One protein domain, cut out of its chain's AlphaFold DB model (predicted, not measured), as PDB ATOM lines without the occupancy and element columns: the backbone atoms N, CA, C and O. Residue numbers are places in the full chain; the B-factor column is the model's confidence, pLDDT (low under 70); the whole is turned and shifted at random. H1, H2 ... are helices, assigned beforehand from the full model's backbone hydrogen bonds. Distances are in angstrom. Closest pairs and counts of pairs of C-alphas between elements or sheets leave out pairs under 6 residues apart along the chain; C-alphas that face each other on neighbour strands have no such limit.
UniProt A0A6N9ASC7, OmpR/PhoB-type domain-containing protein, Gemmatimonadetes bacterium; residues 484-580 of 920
ATOM      1  N   GLY A 484      51.816  -5.454  43.007       80.88
ATOM      2  CA  GLY A 484      50.765  -6.123  42.216       80.88
ATOM      3  C   GLY A 484      50.956  -7.631  41.986       80.88
ATOM      4  O   GLY A 484      50.121  -8.416  42.421       80.88
ATOM      5  N   SER A 485      52.076  -8.055  41.393       81.56
ATOM      6  CA  SER A 485      52.328  -9.482  41.123       81.56
ATOM      7  C   SER A 485      52.502 -10.326  42.395       81.56
ATOM      8  O   SER A 485      52.053 -11.466  42.445       81.56
ATOM      9  N   VAL A 486      53.106  -9.769  43.451       84.69
ATOM     10  CA  VAL A 486      53.284 -10.449  44.749       84.69
ATOM     11  C   VAL A 486      51.936 -10.654  45.443       84.69
ATOM     12  O   VAL A 486      51.697 -11.701  46.047       84.69
ATOM     13  N   TYR A 487      51.042  -9.668  45.340       86.88
ATOM     14  CA  TYR A 487      49.682  -9.751  45.864       86.88
ATOM     15  C   TYR A 487      48.877 -10.859  45.170       86.88
ATOM     16  O   TYR A 487      48.288 -11.707  45.843       86.88
ATOM     17  N   GLU A 488      48.911 -10.913  43.836       87.31
ATOM     18  CA  GLU A 488      48.224 -11.949  43.054       87.31
ATOM     19  C   GLU A 488      48.778 -13.355  43.343       87.31
ATOM     20  O   GLU A 488      48.007 -14.285  43.593       87.31
ATOM     21  N   ALA A 489      50.105 -13.507  43.429       86.31
ATOM     22  CA  ALA A 489      50.735 -14.768  43.822       86.31
ATOM     23  C   ALA A 489      50.299 -15.209  45.234       86.31
ATOM     24  O   ALA A 489      50.031 -16.388  45.477       86.31
ATOM     25  N   LYS A 490      50.142 -14.275  46.180       87.38
ATOM     26  CA  LYS A 490      49.625 -14.592  47.521       87.38
ATOM     27  C   LYS A 490      48.151 -14.976  47.539       87.38
ATOM     28  O   LYS A 490      47.779 -15.866  48.309       87.38
ATOM     29  N   GLN A 491      47.319 -14.359  46.702       87.62
ATOM     30  CA  GLN A 491      45.933 -14.802  46.533       87.62
ATOM     31  C   GLN A 491      45.881 -16.227  45.975       87.62
ATOM     32  O   GLN A 491      45.164 -17.071  46.515       87.62
ATOM     33  N   ALA A 492      46.693 -16.522  44.957       89.94
ATOM     34  CA  ALA A 492      46.818 -17.863  44.402       89.94
ATOM     35  C   ALA A 492      47.273 -18.875  45.472       89.94
ATOM     36  O   ALA A 492      46.660 -19.930  45.634       89.94
ATOM     37  N   ARG A 493      48.278 -18.538  46.288       88.44
ATOM     38  CA  ARG A 493      48.707 -19.386  47.412       88.44
ATOM     39  C   ARG A 493      47.571 -19.654  48.406       88.44
ATOM     40  O   ARG A 493      47.342 -20.805  48.765       88.44
ATOM     41  N   SER A 494      46.837 -18.617  48.803       86.56
ATOM     42  CA  SER A 494      45.722 -18.733  49.757       86.56
ATOM     43  C   SER A 494      44.583 -19.603  49.203       86.56
ATOM     44  O   SER A 494      43.987 -20.405  49.925       86.56
ATOM     45  N   LEU A 495      44.312 -19.504  47.897       89.81
ATOM     46  CA  LEU A 495      43.357 -20.362  47.194       89.81
ATOM     47  C   LEU A 495      43.804 -21.832  47.180       89.81
ATOM     48  O   LEU A 495      42.978 -22.724  47.399       89.81
ATOM     49  N   LEU A 496      45.095 -22.093  46.948       90.81
ATOM     50  CA  LEU A 496      45.662 -23.442  46.991       90.81
ATOM     51  C   LEU A 496      45.550 -24.048  48.395       90.81
ATOM     52  O   LEU A 496      45.057 -25.165  48.528       90.81
ATOM     53  N   GLU A 497      45.926 -23.305  49.437       85.81
ATOM     54  CA  GLU A 497      45.848 -23.760  50.833       85.81
ATOM     55  C   GLU A 497      44.410 -24.098  51.239       85.81
ATOM     56  O   GLU A 497      44.140 -25.193  51.739       85.81
ATOM     57  N   ARG A 498      43.453 -23.220  50.916       85.06
ATOM     58  CA  ARG A 498      42.025 -23.489  51.139       85.06
ATOM     59  C   ARG A 498      41.545 -24.725  50.375       85.06
ATOM     60  O   ARG A 498      40.709 -25.476  50.874       85.06
ATOM     61  N   SER A 499      42.056 -24.944  49.166       90.00
ATOM     62  CA  SER A 499      41.702 -26.108  48.351       90.00
ATOM     63  C   SER A 499      42.263 -27.410  48.927       90.00
ATOM     64  O   SER A 499      41.563 -28.419  48.912       90.00
ATOM     65  N   VAL A 500      43.481 -27.392  49.475       87.94
ATOM     66  CA  VAL A 500      44.067 -28.542  50.185       87.94
ATOM     67  C   VAL A 500      43.254 -28.889  51.423       87.94
ATOM     68  O   VAL A 500      42.947 -30.060  51.629       87.94
ATOM     69  N   GLU A 501      42.840 -27.892  52.200       79.62
ATOM     70  CA  GLU A 501      42.009 -28.118  53.384       79.62
ATOM     71  C   GLU A 501      40.642 -28.713  53.015       79.62
ATOM     72  O   GLU A 501      40.196 -29.704  53.599       79.62
ATOM     73  N   ASN A 502      40.007 -28.181  51.965       80.94
ATOM     74  CA  ASN A 502      38.763 -28.732  51.427       80.94
ATOM     75  C   ASN A 502      38.932 -30.169  50.917       80.94
ATOM     76  O   ASN A 502      38.019 -30.983  51.052       80.94
ATOM     77  N   TYR A 503      40.082 -30.494  50.330       87.19
ATOM     78  CA  TYR A 503      40.380 -31.853  49.901       87.19
ATOM     79  C   TYR A 503      40.584 -32.790  51.095       87.19
ATOM     80  O   TYR A 503      39.995 -33.866  51.129       87.19
ATOM     81  N   ARG A 504      41.355 -32.382  52.108       82.06
ATOM     82  CA  ARG A 504      41.570 -33.182  53.323       82.06
ATOM     83  C   ARG A 504      40.257 -33.457  54.052       82.06
ATOM     84  O   ARG A 504      39.987 -34.605  54.394       82.06
ATOM     85  N   THR A 505      39.420 -32.433  54.202       76.31
ATOM     86  CA  THR A 505      38.156 -32.528  54.943       76.31
ATOM     87  C   THR A 505      37.048 -33.215  54.141       76.31
ATOM     88  O   THR A 505      36.347 -34.080  54.660       76.31
ATOM     89  N   TYR A 506      36.872 -32.848  52.868       78.94
ATOM     90  CA  TYR A 506      35.694 -33.230  52.075       78.94
ATOM     91  C   TYR A 506      36.020 -34.038  50.812       78.94
ATOM     92  O   TYR A 506      35.106 -34.384  50.065       78.94
ATOM     93  N   GLN A 507      37.298 -34.324  50.536       85.94
ATOM     94  CA  GLN A 507      37.764 -34.989  49.310       85.94
ATOM     95  C   GLN A 507      37.331 -34.257  48.024       85.94
ATOM     96  O   GLN A 507      37.136 -34.858  46.964       85.94
ATOM     97  N   LEU A 508      37.179 -32.929  48.105       82.75
ATOM     98  CA  LEU A 508      36.801 -32.079  46.978       82.75
ATOM     99  C   LEU A 508      38.034 -31.680  46.159       82.75
ATOM    100  O   LEU A 508      38.924 -30.990  46.646       82.75
ATOM    101  N   ILE A 509      38.064 -32.093  44.890       92.12
ATOM    102  CA  ILE A 509      39.075 -31.649  43.918       92.12
ATOM    103  C   ILE A 509      38.774 -30.237  43.404       92.12
ATOM    104  O   ILE A 509      37.614 -29.815  43.369       92.12
ATOM    105  N   MET A 510      39.797 -29.534  42.915       93.69
ATOM    106  CA  MET A 510      39.631 -28.166  42.418       93.69
ATOM    107  C   MET A 510      38.723 -28.100  41.180       93.69
ATOM    108  O   MET A 510      38.660 -29.005  40.328       93.69
ATOM    109  N   ASP A 511      37.984 -27.003  41.077       91.25
ATOM    110  CA  ASP A 511      37.181 -26.673  39.911       91.25
ATOM    111  C   ASP A 511      38.021 -25.979  38.823       91.25
ATOM    112  O   ASP A 511      39.227 -25.780  38.962       91.25
ATOM    113  N   ARG A 512      37.404 -25.692  37.670       90.88
ATOM    114  CA  ARG A 512      38.141 -25.121  36.533       90.88
ATOM    115  C   ARG A 512      38.555 -23.677  36.778       90.88
ATOM    116  O   ARG A 512      39.658 -23.332  36.382       90.88
ATOM    117  N   GLU A 513      37.696 -22.885  37.410       90.00
ATOM    118  CA  GLU A 513      37.941 -21.466  37.642       90.00
ATOM    119  C   GLU A 513      39.103 -21.290  38.619       90.00
ATOM    120  O   GLU A 513      40.055 -20.577  38.313       90.00
ATOM    121  N   SER A 514      39.115 -22.058  39.715       91.94
ATOM    122  CA  SER A 514      40.246 -22.055  40.650       91.94
ATOM    123  C   SER A 514      41.562 -22.457  39.975       91.94
ATOM    124  O   SER A 514      42.584 -21.810  40.179       91.94
ATOM    125  N   LEU A 515      41.559 -23.490  39.123       92.38
ATOM    126  CA  LEU A 515      42.765 -23.895  38.387       92.38
ATOM    127  C   LEU A 515      43.228 -22.832  37.378       92.38
ATOM    128  O   LEU A 515      44.431 -22.691  37.170       92.38
ATOM    129  N   ASP A 516      42.302 -22.110  36.746       90.25
ATOM    130  CA  ASP A 516      42.618 -21.005  35.834       90.25
ATOM    131  C   ASP A 516      43.239 -19.814  36.566       90.25
ATOM    132  O   ASP A 516      44.189 -19.226  36.056       90.25
ATOM    133  N   LEU A 517      42.762 -19.512  37.777       90.00
ATOM    134  CA  LEU A 517      43.336 -18.478  38.639       90.00
ATOM    135  C   LEU A 517      44.731 -18.857  39.156       90.00
ATOM    136  O   LEU A 517      45.602 -17.998  39.261       90.00
ATOM    137  N   LEU A 518      44.967 -20.139  39.455       91.44
ATOM    138  CA  LEU A 518      46.270 -20.618  39.927       91.44
ATOM    139  C   LEU A 518      47.321 -20.698  38.815       91.44
ATOM    140  O   LEU A 518      48.497 -20.454  39.075       91.44
ATOM    141  N   ALA A 519      46.918 -21.062  37.593       88.25
ATOM    142  CA  ALA A 519      47.831 -21.432  36.510       88.25
ATOM    143  C   ALA A 519      48.984 -20.442  36.238       88.25
ATOM    144  O   ALA A 519      50.099 -20.931  36.042       88.25
ATOM    145  N   PRO A 520      48.784 -19.107  36.242       90.44
ATOM    146  CA  PRO A 520      49.868 -18.152  35.999       90.44
ATOM    147  C   PRO A 520      50.943 -18.153  37.093       90.44
ATOM    148  O   PRO A 520      52.089 -17.835  36.801       90.44
ATOM    149  N   TYR A 521      50.589 -18.540  38.323       89.44
ATOM    150  CA  TYR A 521      51.435 -18.387  39.510       89.44
ATOM    151  C   TYR A 521      51.925 -19.723  40.086       89.44
ATOM    152  O   TYR A 521      52.643 -19.729  41.081       89.44
ATOM    153  N   LEU A 522      51.568 -20.874  39.496       85.19
ATOM    154  CA  LEU A 522      51.949 -22.202  40.013       85.19
ATOM    155  C   LEU A 522      53.466 -22.386  40.160       85.19
ATOM    156  O   LEU A 522      53.914 -23.056  41.089       85.19
ATOM    157  N   GLU A 523      54.243 -21.791  39.257       82.81
ATOM    158  CA  GLU A 523      55.708 -21.808  39.314       82.81
ATOM    159  C   GLU A 523      56.280 -20.765  40.280       82.81
ATOM    160  O   GLU A 523      57.465 -20.835  40.563       82.81
ATOM    161  N   GLU A 524      55.473 -19.843  40.821       81.44
ATOM    162  CA  GLU A 524      55.885 -18.773  41.747       81.44
ATOM    163  C   GLU A 524      55.501 -19.070  43.210       81.44
ATOM    164  O   GLU A 524      56.263 -18.768  44.126       81.44
ATOM    165  N   ILE A 525      54.368 -19.735  43.461       82.06
ATOM    166  CA  ILE A 525      53.811 -19.908  44.821       82.06
ATOM    167  C   ILE A 525      54.405 -21.063  45.639       82.06
ATOM    168  O   ILE A 525      53.996 -21.253  46.784       82.06
ATOM    169  N   GLY A 526      55.345 -21.830  45.072       79.81
ATOM    170  CA  GLY A 526      56.059 -22.905  45.767       79.81
ATOM    171  C   GLY A 526      55.142 -24.055  46.205       79.81
ATOM    172  O   GLY A 526      54.459 -23.972  47.218       79.81
ATOM    173  N   VAL A 527      55.136 -25.154  45.449       86.25
ATOM    174  CA  VAL A 527      54.213 -26.283  45.678       86.25
ATOM    175  C   VAL A 527      54.883 -27.404  46.489       86.25
ATOM    176  O   VAL A 527      55.977 -27.855  46.119       86.25
ATOM    177  N   SER A 528      54.225 -27.848  47.566       84.81
ATOM    178  CA  SER A 528      54.605 -29.010  48.391       84.81
ATOM    179  C   SER A 528      54.157 -30.346  47.769       84.81
ATOM    180  O   SER A 528      53.439 -30.366  46.771       84.81
ATOM    181  N   GLY A 529      54.571 -31.486  48.335       85.06
ATOM    182  CA  GLY A 529      54.193 -32.808  47.810       85.06
ATOM    183  C   GLY A 529      52.678 -33.060  47.833       85.06
ATOM    184  O   GLY A 529      52.089 -33.432  46.816       85.06
ATOM    185  N   ASP A 530      52.028 -32.791  48.965       85.38
ATOM    186  CA  ASP A 530      50.575 -32.946  49.125       85.38
ATOM    187  C   ASP A 530      49.789 -32.008  48.195       85.38
ATOM    188  O   ASP A 530      48.794 -32.396  47.578       85.38
ATOM    189  N   GLU A 531      50.256 -30.767  48.053       91.62
ATOM    190  CA  GLU A 531      49.664 -29.793  47.135       91.62
ATOM    191  C   GLU A 531      49.813 -30.236  45.677       91.62
ATOM    192  O   GLU A 531      48.864 -30.139  44.892       91.62
ATOM    193  N   ALA A 532      50.988 -30.763  45.316       92.69
ATOM    194  CA  ALA A 532      51.252 -31.286  43.982       92.69
ATOM    195  C   ALA A 532      50.318 -32.453  43.657       92.69
ATOM    196  O   ALA A 532      49.790 -32.517  42.544       92.69
ATOM    197  N   TYR A 533      50.066 -33.341  44.624       93.44
ATOM    198  CA  TYR A 533      49.107 -34.432  44.477       93.44
ATOM    199  C   TYR A 533      47.706 -33.902  44.135       93.44
ATOM    200  O   TYR A 533      47.139 -34.299  43.112       93.44
ATOM    201  N   LEU A 534      47.177 -32.950  44.920       94.69
ATOM    202  CA  LEU A 534      45.853 -32.364  44.681       94.69
ATOM    203  C   LEU A 534      45.769 -31.663  43.316       94.69
ATOM    204  O   LEU A 534      44.792 -31.838  42.578       94.69
ATOM    205  N   LEU A 535      46.784 -30.876  42.960       94.94
ATOM    206  CA  LEU A 535      46.854 -30.200  41.665       94.94
ATOM    207  C   LEU A 535      46.887 -31.209  40.513       94.94
ATOM    208  O   LEU A 535      46.151 -31.049  39.539       94.94
ATOM    209  N   CYS A 536      47.675 -32.279  40.639       94.69
ATOM    210  CA  CYS A 536      47.786 -33.336  39.639       94.69
ATOM    211  C   CYS A 536      46.430 -34.010  39.382       94.69
ATOM    212  O   CYS A 536      45.948 -34.014  38.244       94.69
ATOM    213  N   ILE A 537      45.756 -34.506  40.428       94.19
ATOM    214  CA  ILE A 537      44.450 -35.164  40.267       94.19
ATOM    215  C   ILE A 537      43.382 -34.194  39.744       94.19
ATOM    216  O   ILE A 537      42.537 -34.590  38.932       94.19
ATOM    217  N   SER A 538      43.435 -32.921  40.146       94.94
ATOM    218  CA  SER A 538      42.489 -31.894  39.704       94.94
ATOM    219  C   SER A 538      42.683 -31.567  38.221       94.94
ATOM    220  O   SER A 538      41.719 -31.593  37.456       94.94
ATOM    221  N   LEU A 539      43.921 -31.348  37.769       94.62
ATOM    222  CA  LEU A 539      44.241 -31.087  36.361       94.62
ATOM    223  C   LEU A 539      43.828 -32.261  35.460       94.62
ATOM    224  O   LEU A 539      43.139 -32.053  34.453       94.62
ATOM    225  N   LEU A 540      44.155 -33.496  35.860       93.25
ATOM    226  CA  LEU A 540      43.789 -34.710  35.122       93.25
ATOM    227  C   LEU A 540      42.268 -34.852  34.963       93.25
ATOM    228  O   LEU A 540      41.781 -35.115  33.860       93.25
ATOM    229  N   ASN A 541      41.501 -34.620  36.034       92.19
ATOM    230  CA  ASN A 541      40.037 -34.716  36.013       92.19
ATOM    231  C   ASN A 541      39.345 -33.581  35.241       92.19
ATOM    232  O   ASN A 541      38.168 -33.705  34.886       92.19
ATOM    233  N   ARG A 542      40.055 -32.485  34.950       91.12
ATOM    234  CA  ARG A 542      39.525 -31.316  34.230       91.12
ATOM    235  C   ARG A 542      40.003 -31.212  32.778       91.12
ATOM    236  O   ARG A 542      39.754 -30.182  32.153       91.12
ATOM    237  N   ASP A 543      40.573 -32.288  32.230       87.31
ATOM    238  CA  ASP A 543      41.103 -32.387  30.856       87.31
ATOM    239  C   ASP A 543      42.273 -31.422  30.575       87.31
ATOM    240  O   ASP A 543      42.446 -30.923  29.457       87.31
ATOM    241  N   ARG A 544      43.108 -31.175  31.592       87.00
ATOM    242  CA  ARG A 544      44.337 -30.384  31.470       87.00
ATOM    243  C   ARG A 544      45.577 -31.274  31.599       87.00
ATOM    244  O   ARG A 544      45.567 -32.215  32.393       87.00
ATOM    245  N   PRO A 545      46.629 -31.033  30.797       80.69
ATOM    246  CA  PRO A 545      47.897 -31.728  30.971       80.69
ATOM    247  C   PRO A 545      48.557 -31.282  32.279       80.69
ATOM    248  O   PRO A 545      48.461 -30.114  32.653       80.69
ATOM    249  N   VAL A 546      49.235 -32.208  32.953       91.75
ATOM    250  CA  VAL A 546      50.005 -31.899  34.161       91.75
ATOM    251  C   VAL A 546      51.436 -31.539  33.741       91.75
ATOM    252  O   VAL A 546      52.055 -32.324  33.014       91.75
ATOM    253  N   PRO A 547      51.974 -30.371  34.141       91.25
ATOM    254  CA  PRO A 547      53.365 -30.009  33.880       91.25
ATOM    255  C   PRO A 547      54.345 -31.049  34.434       91.25
ATOM    256  O   PRO A 547      54.113 -31.622  35.496       91.25
ATOM    257  N   ALA A 548      55.463 -31.271  33.735       90.62
ATOM    258  CA  ALA A 548      56.440 -32.295  34.114       90.62
ATOM    259  C   ALA A 548      57.015 -32.073  35.524       90.62
ATOM    260  O   ALA A 548      57.021 -33.001  36.328       90.62
ATOM    261  N   TRP A 549      57.395 -30.830  35.837       89.62
ATOM    262  CA  TRP A 549      57.918 -30.447  37.152       89.62
ATOM    263  C   TRP A 549      56.917 -30.719  38.282       89.62
ATOM    264  O   TRP A 549      57.304 -31.069  39.394       89.62
ATOM    265  N   LEU A 550      55.616 -30.583  38.003       91.94
ATOM    266  CA  LEU A 550      54.573 -30.811  38.995       91.94
ATOM    267  C   LEU A 550      54.437 -32.305  39.281       91.94
ATOM    268  O   LEU A 550      54.357 -32.688  40.439       91.94
ATOM    269  N   VAL A 551      54.479 -33.145  38.242       92.06
ATOM    270  CA  VAL A 551      54.465 -34.610  38.383       92.06
ATOM    271  C   VAL A 551      55.659 -35.104  39.205       92.06
ATOM    272  O   VAL A 551      55.489 -35.995  40.027       92.06
ATOM    273  N   GLU A 552      56.848 -34.526  39.015       90.44
ATOM    274  CA  GLU A 552      58.059 -34.896  39.768       90.44
ATOM    275  C   GLU A 552      57.942 -34.615  41.271       90.44
ATOM    276  O   GLU A 552      58.539 -35.329  42.075       90.44
ATOM    277  N   LYS A 553      57.140 -33.617  41.659       89.00
ATOM    278  CA  LYS A 553      56.868 -33.288  43.064       89.00
ATOM    279  C   LYS A 553      55.786 -34.152  43.711       89.00
ATOM    280  O   LYS A 553      55.676 -34.139  44.935       89.00
ATOM    281  N   VAL A 554      54.979 -34.877  42.933       92.50
ATOM    282  CA  VAL A 554      53.881 -35.693  43.473       92.50
ATOM    283  C   VAL A 554      54.446 -36.909  44.227       92.50
ATOM    284  O   VAL A 554      55.163 -37.718  43.631       92.50
ATOM    285  N   PRO A 555      54.079 -37.112  45.507       90.19
ATOM    286  CA  PRO A 555      54.365 -38.349  46.218       90.19
ATOM    287  C   PRO A 555      53.736 -39.535  45.484       90.19
ATOM    288  O   PRO A 555      52.546 -39.522  45.176       90.19
ATOM    289  N   ASP A 556      54.540 -40.555  45.181       91.19
ATOM    290  CA  ASP A 556      54.096 -41.750  44.453       91.19
ATOM    291  C   ASP A 556      53.394 -41.446  43.109       91.19
ATOM    292  O   ASP A 556      52.398 -42.057  42.710       91.19
ATOM    293  N   ALA A 557      53.948 -40.483  42.366       92.12
ATOM    294  CA  ALA A 557      53.437 -40.033  41.072       92.12
ATOM    295  C   ALA A 557      53.166 -41.170  40.062       92.12
ATOM    296  O   ALA A 557      52.278 -41.059  39.210       92.12
ATOM    297  N   VAL A 558      53.911 -42.280  40.161       92.75
ATOM    298  CA  VAL A 558      53.718 -43.484  39.339       92.75
ATOM    299  C   VAL A 558      52.314 -44.054  39.529       92.75
ATOM    300  O   VAL A 558      51.627 -44.287  38.532       92.75
ATOM    301  N   ASN A 559      51.886 -44.276  40.775       93.38
ATOM    302  CA  ASN A 559      50.581 -44.865  41.063       93.38
ATOM    303  C   ASN A 559      49.447 -43.899  40.720       93.38
ATOM    304  O   ASN A 559      48.494 -44.314  40.065       93.38
ATOM    305  N   VAL A 560      49.603 -42.603  41.012       92.69
ATOM    306  CA  VAL A 560      48.612 -41.568  40.659       92.69
ATOM    307  C   VAL A 560      48.324 -41.554  39.156       92.69
ATOM    308  O   VAL A 560      47.171 -41.599  38.716       92.69
ATOM    309  N   ILE A 561      49.377 -41.534  38.335       94.06
ATOM    310  CA  ILE A 561      49.226 -41.540  36.878       94.06
ATOM    311  C   ILE A 561      48.684 -42.886  36.394       94.06
ATOM    312  O   ILE A 561      47.827 -42.919  35.508       94.06
ATOM    313  N   LEU A 562      49.143 -43.998  36.971       93.88
ATOM    314  CA  LEU A 562      48.678 -45.328  36.594       93.88
ATOM    315  C   LEU A 562      47.176 -45.499  36.864       93.88
ATOM    316  O   LEU A 562      46.463 -45.964  35.975       93.88
ATOM    317  N   GLU A 563      46.677 -45.076  38.025       93.06
ATOM    318  CA  GLU A 563      45.249 -45.074  38.367       93.06
ATOM    319  C   GLU A 563      44.438 -44.195  37.411       93.06
ATOM    320  O   GLU A 563      43.421 -44.633  36.863       93.06
ATOM    321  N   ALA A 564      44.927 -42.993  37.099       93.00
ATOM    322  CA  ALA A 564      44.281 -42.113  36.131       93.00
ATOM    323  C   ALA A 564      44.217 -42.735  34.717       93.00
ATOM    324  O   ALA A 564      43.245 -42.534  33.983       93.00
ATOM    325  N   MET A 565      45.193 -43.569  34.337       93.88
ATOM    326  CA  MET A 565      45.155 -44.357  33.097       93.88
ATOM    327  C   MET A 565      44.127 -45.504  33.124       93.88
ATOM    328  O   MET A 565      43.814 -46.051  32.060       93.88
ATOM    329  N   TYR A 566      43.611 -45.903  34.291       93.00
ATOM    330  CA  TYR A 566      42.514 -46.873  34.446       93.00
ATOM    331  C   TYR A 566      41.125 -46.232  34.519       93.00
ATOM    332  O   TYR A 566      40.139 -46.955  34.432       93.00
ATOM    333  N   ASN A 567      41.036 -44.904  34.596       93.19
ATOM    334  CA  ASN A 567      39.773 -44.186  34.747       93.19
ATOM    335  C   ASN A 567      38.780 -44.448  33.592       93.19
ATOM    336  O   ASN A 567      39.181 -44.561  32.430       93.19
ATOM    337  N   ASP A 568      37.477 -44.472  33.877       90.88
ATOM    338  CA  ASP A 568      36.427 -44.684  32.870       90.88
ATOM    339  C   ASP A 568      36.310 -43.523  31.871       90.88
ATOM    340  O   ASP A 568      36.007 -43.723  30.685       90.88
ATOM    341  N   ARG A 569      36.623 -42.301  32.312       91.88
ATOM    342  CA  ARG A 569      36.600 -41.103  31.471       91.88
ATOM    343  C   ARG A 569      37.788 -41.089  30.514       91.88
ATOM    344  O   ARG A 569      38.953 -41.103  30.911       91.88
ATOM    345  N   ARG A 570      37.490 -41.014  29.216       91.38
ATOM    346  CA  ARG A 570      38.497 -41.036  28.140       91.38
ATOM    347  C   ARG A 570      39.436 -39.826  28.182       91.38
ATOM    348  O   ARG A 570      40.597 -39.953  27.805       91.38
ATOM    349  N   GLU A 571      38.939 -38.672  28.620       91.44
ATOM    350  CA  GLU A 571      39.698 -37.427  28.751       91.44
ATOM    351  C   GLU A 571      40.793 -37.592  29.813       91.44
ATOM    352  O   GLU A 571      41.961 -37.325  29.537       91.44
ATOM    353  N   VAL A 572      40.440 -38.166  30.968       93.25
ATOM    354  CA  VAL A 572      41.373 -38.437  32.072       93.25
ATOM    355  C   VAL A 572      42.459 -39.415  31.631       93.25
ATOM    356  O   VAL A 572      43.642 -39.109  31.764       93.25
ATOM    357  N   ARG A 573      42.088 -40.541  30.998       93.81
ATOM    358  CA  ARG A 573      43.076 -41.505  30.479       93.81
ATOM    359  C   ARG A 573      44.038 -40.867  29.485       93.81
ATOM    360  O   ARG A 573      45.236 -41.136  29.527       93.81
ATOM    361  N   LYS A 574      43.524 -40.026  28.582       94.44
ATOM    362  CA  LYS A 574      44.346 -39.317  27.596       94.44
ATOM    363  C   LYS A 574      45.353 -38.388  28.286       94.44
ATOM    364  O   LYS A 574      46.531 -38.445  27.945       94.44
ATOM    365  N   ARG A 575      44.921 -37.567  29.251       93.81
ATOM    366  CA  ARG A 575      45.818 -36.643  29.972       93.81
ATOM    367  C   ARG A 575      46.814 -37.357  30.871       93.81
ATOM    368  O   ARG A 575      47.963 -36.933  30.938       93.81
ATOM    369  N   ALA A 576      46.418 -38.472  31.478       93.50
ATOM    370  CA  ALA A 576      47.316 -39.321  32.252       93.50
ATOM    371  C   ALA A 576      48.436 -39.898  31.372       93.50
ATOM    372  O   ALA A 576      49.605 -39.840  31.736       93.50
ATOM    373  N   VAL A 577      48.094 -40.373  30.167       93.81
ATOM    374  CA  VAL A 577      49.083 -40.814  29.174       93.81
ATOM    375  C   VAL A 577      50.047 -39.679  28.819       93.81
ATOM    376  O   VAL A 577      51.256 -39.874  28.896       93.81
ATOM    377  N   GLU A 578      49.535 -38.492  28.483       91.81
ATOM    378  CA  GLU A 578      50.357 -37.322  28.120       91.81
ATOM    379  C   GLU A 578      51.270 -36.856  29.270       91.81
ATOM    380  O   GLU A 578      52.385 -36.401  29.024       91.81
ATOM    381  N   SER A 579      50.826 -37.022  30.519       92.00
ATOM    382  CA  SER A 579      51.554 -36.606  31.726       92.00
ATOM    383  C   SER A 579      52.502 -37.689  32.270       92.00
ATOM    384  O   SER A 579      53.235 -37.446  33.221       92.00
ATOM    385  N   SER A 580      52.540 -38.883  31.663       91.94
ATOM    386  CA  SER A 580      53.333 -40.032  32.144       91.94
ATOM    387  C   SER A 580      54.846 -39.935  31.905       91.94
ATOM    388  O   SER A 580      55.600 -40.806  32.346       91.94
TER     389      SER A 580
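What this domain is: This is residues 484 to 580 of the 920 residues of the protein "OmpR/PhoB-type domain-containing protein" of Gemmatimonadetes bacterium (UniProt A0A6N9ASC7). A short helix, H3, forms the core, with the long helix H1 crossing near its first turns and a helical hairpin, H5 and H6, packed on it on the side away from H1. H2 packs on H1, and H4 folds back along H3. The printed part has 97 residues with six named helices, H1 to H6 in chain order, and no named strand; the class is all helix. It is compact, with a radius of gyration of the C-alphas of 13.0 A, and spans 41 by 27 by 23 A.

How they stand to each other: H1, residues 484 to 506, touches H2, residues 512 to 518, with residues 492 to 496 alone; their closest C-alphas, of Ala 492 and Leu 518, are 5.3 A apart. The hub is H3, residues 529 to 541, about perpendicular to H1 at 84 degrees; they touch, closest at the C-alphas of Val 500 and Glu 531, 6.5 A. H3 forms a hairpin with H4, residues 548 to 553, closest at the C-alphas of Gly 529 and Lys 553, 5.5 A. H5, residues 557 to 564, and H6, residues 570 to 579, form another at a shallow tilt of 19 degrees, closest at the C-alphas of Ile 561 and Ala 576, 5.5 A. H6 touches H3, closest at the C-alphas of Val 572 and Leu 540, 5.4 A. H1 and H6 are apart. In H1 to H6 every O i to N i+4 pair is within hydrogen-bond range.

Where its parts are: H1 begins at C-alpha 484 (50.765, -6.123, 42.216) and is 32.5 A long; H3 is 18.5 A. H6, 14.2 A, ends at C-alpha 579 (51.554, -36.606, 31.726).

The domain as a whole: The C-alphas farthest apart, of Gly 484 and Tyr 566, are 42.3 A apart. The printed part has no cut, no link is long, and no printed residue has a pLDDT under 70.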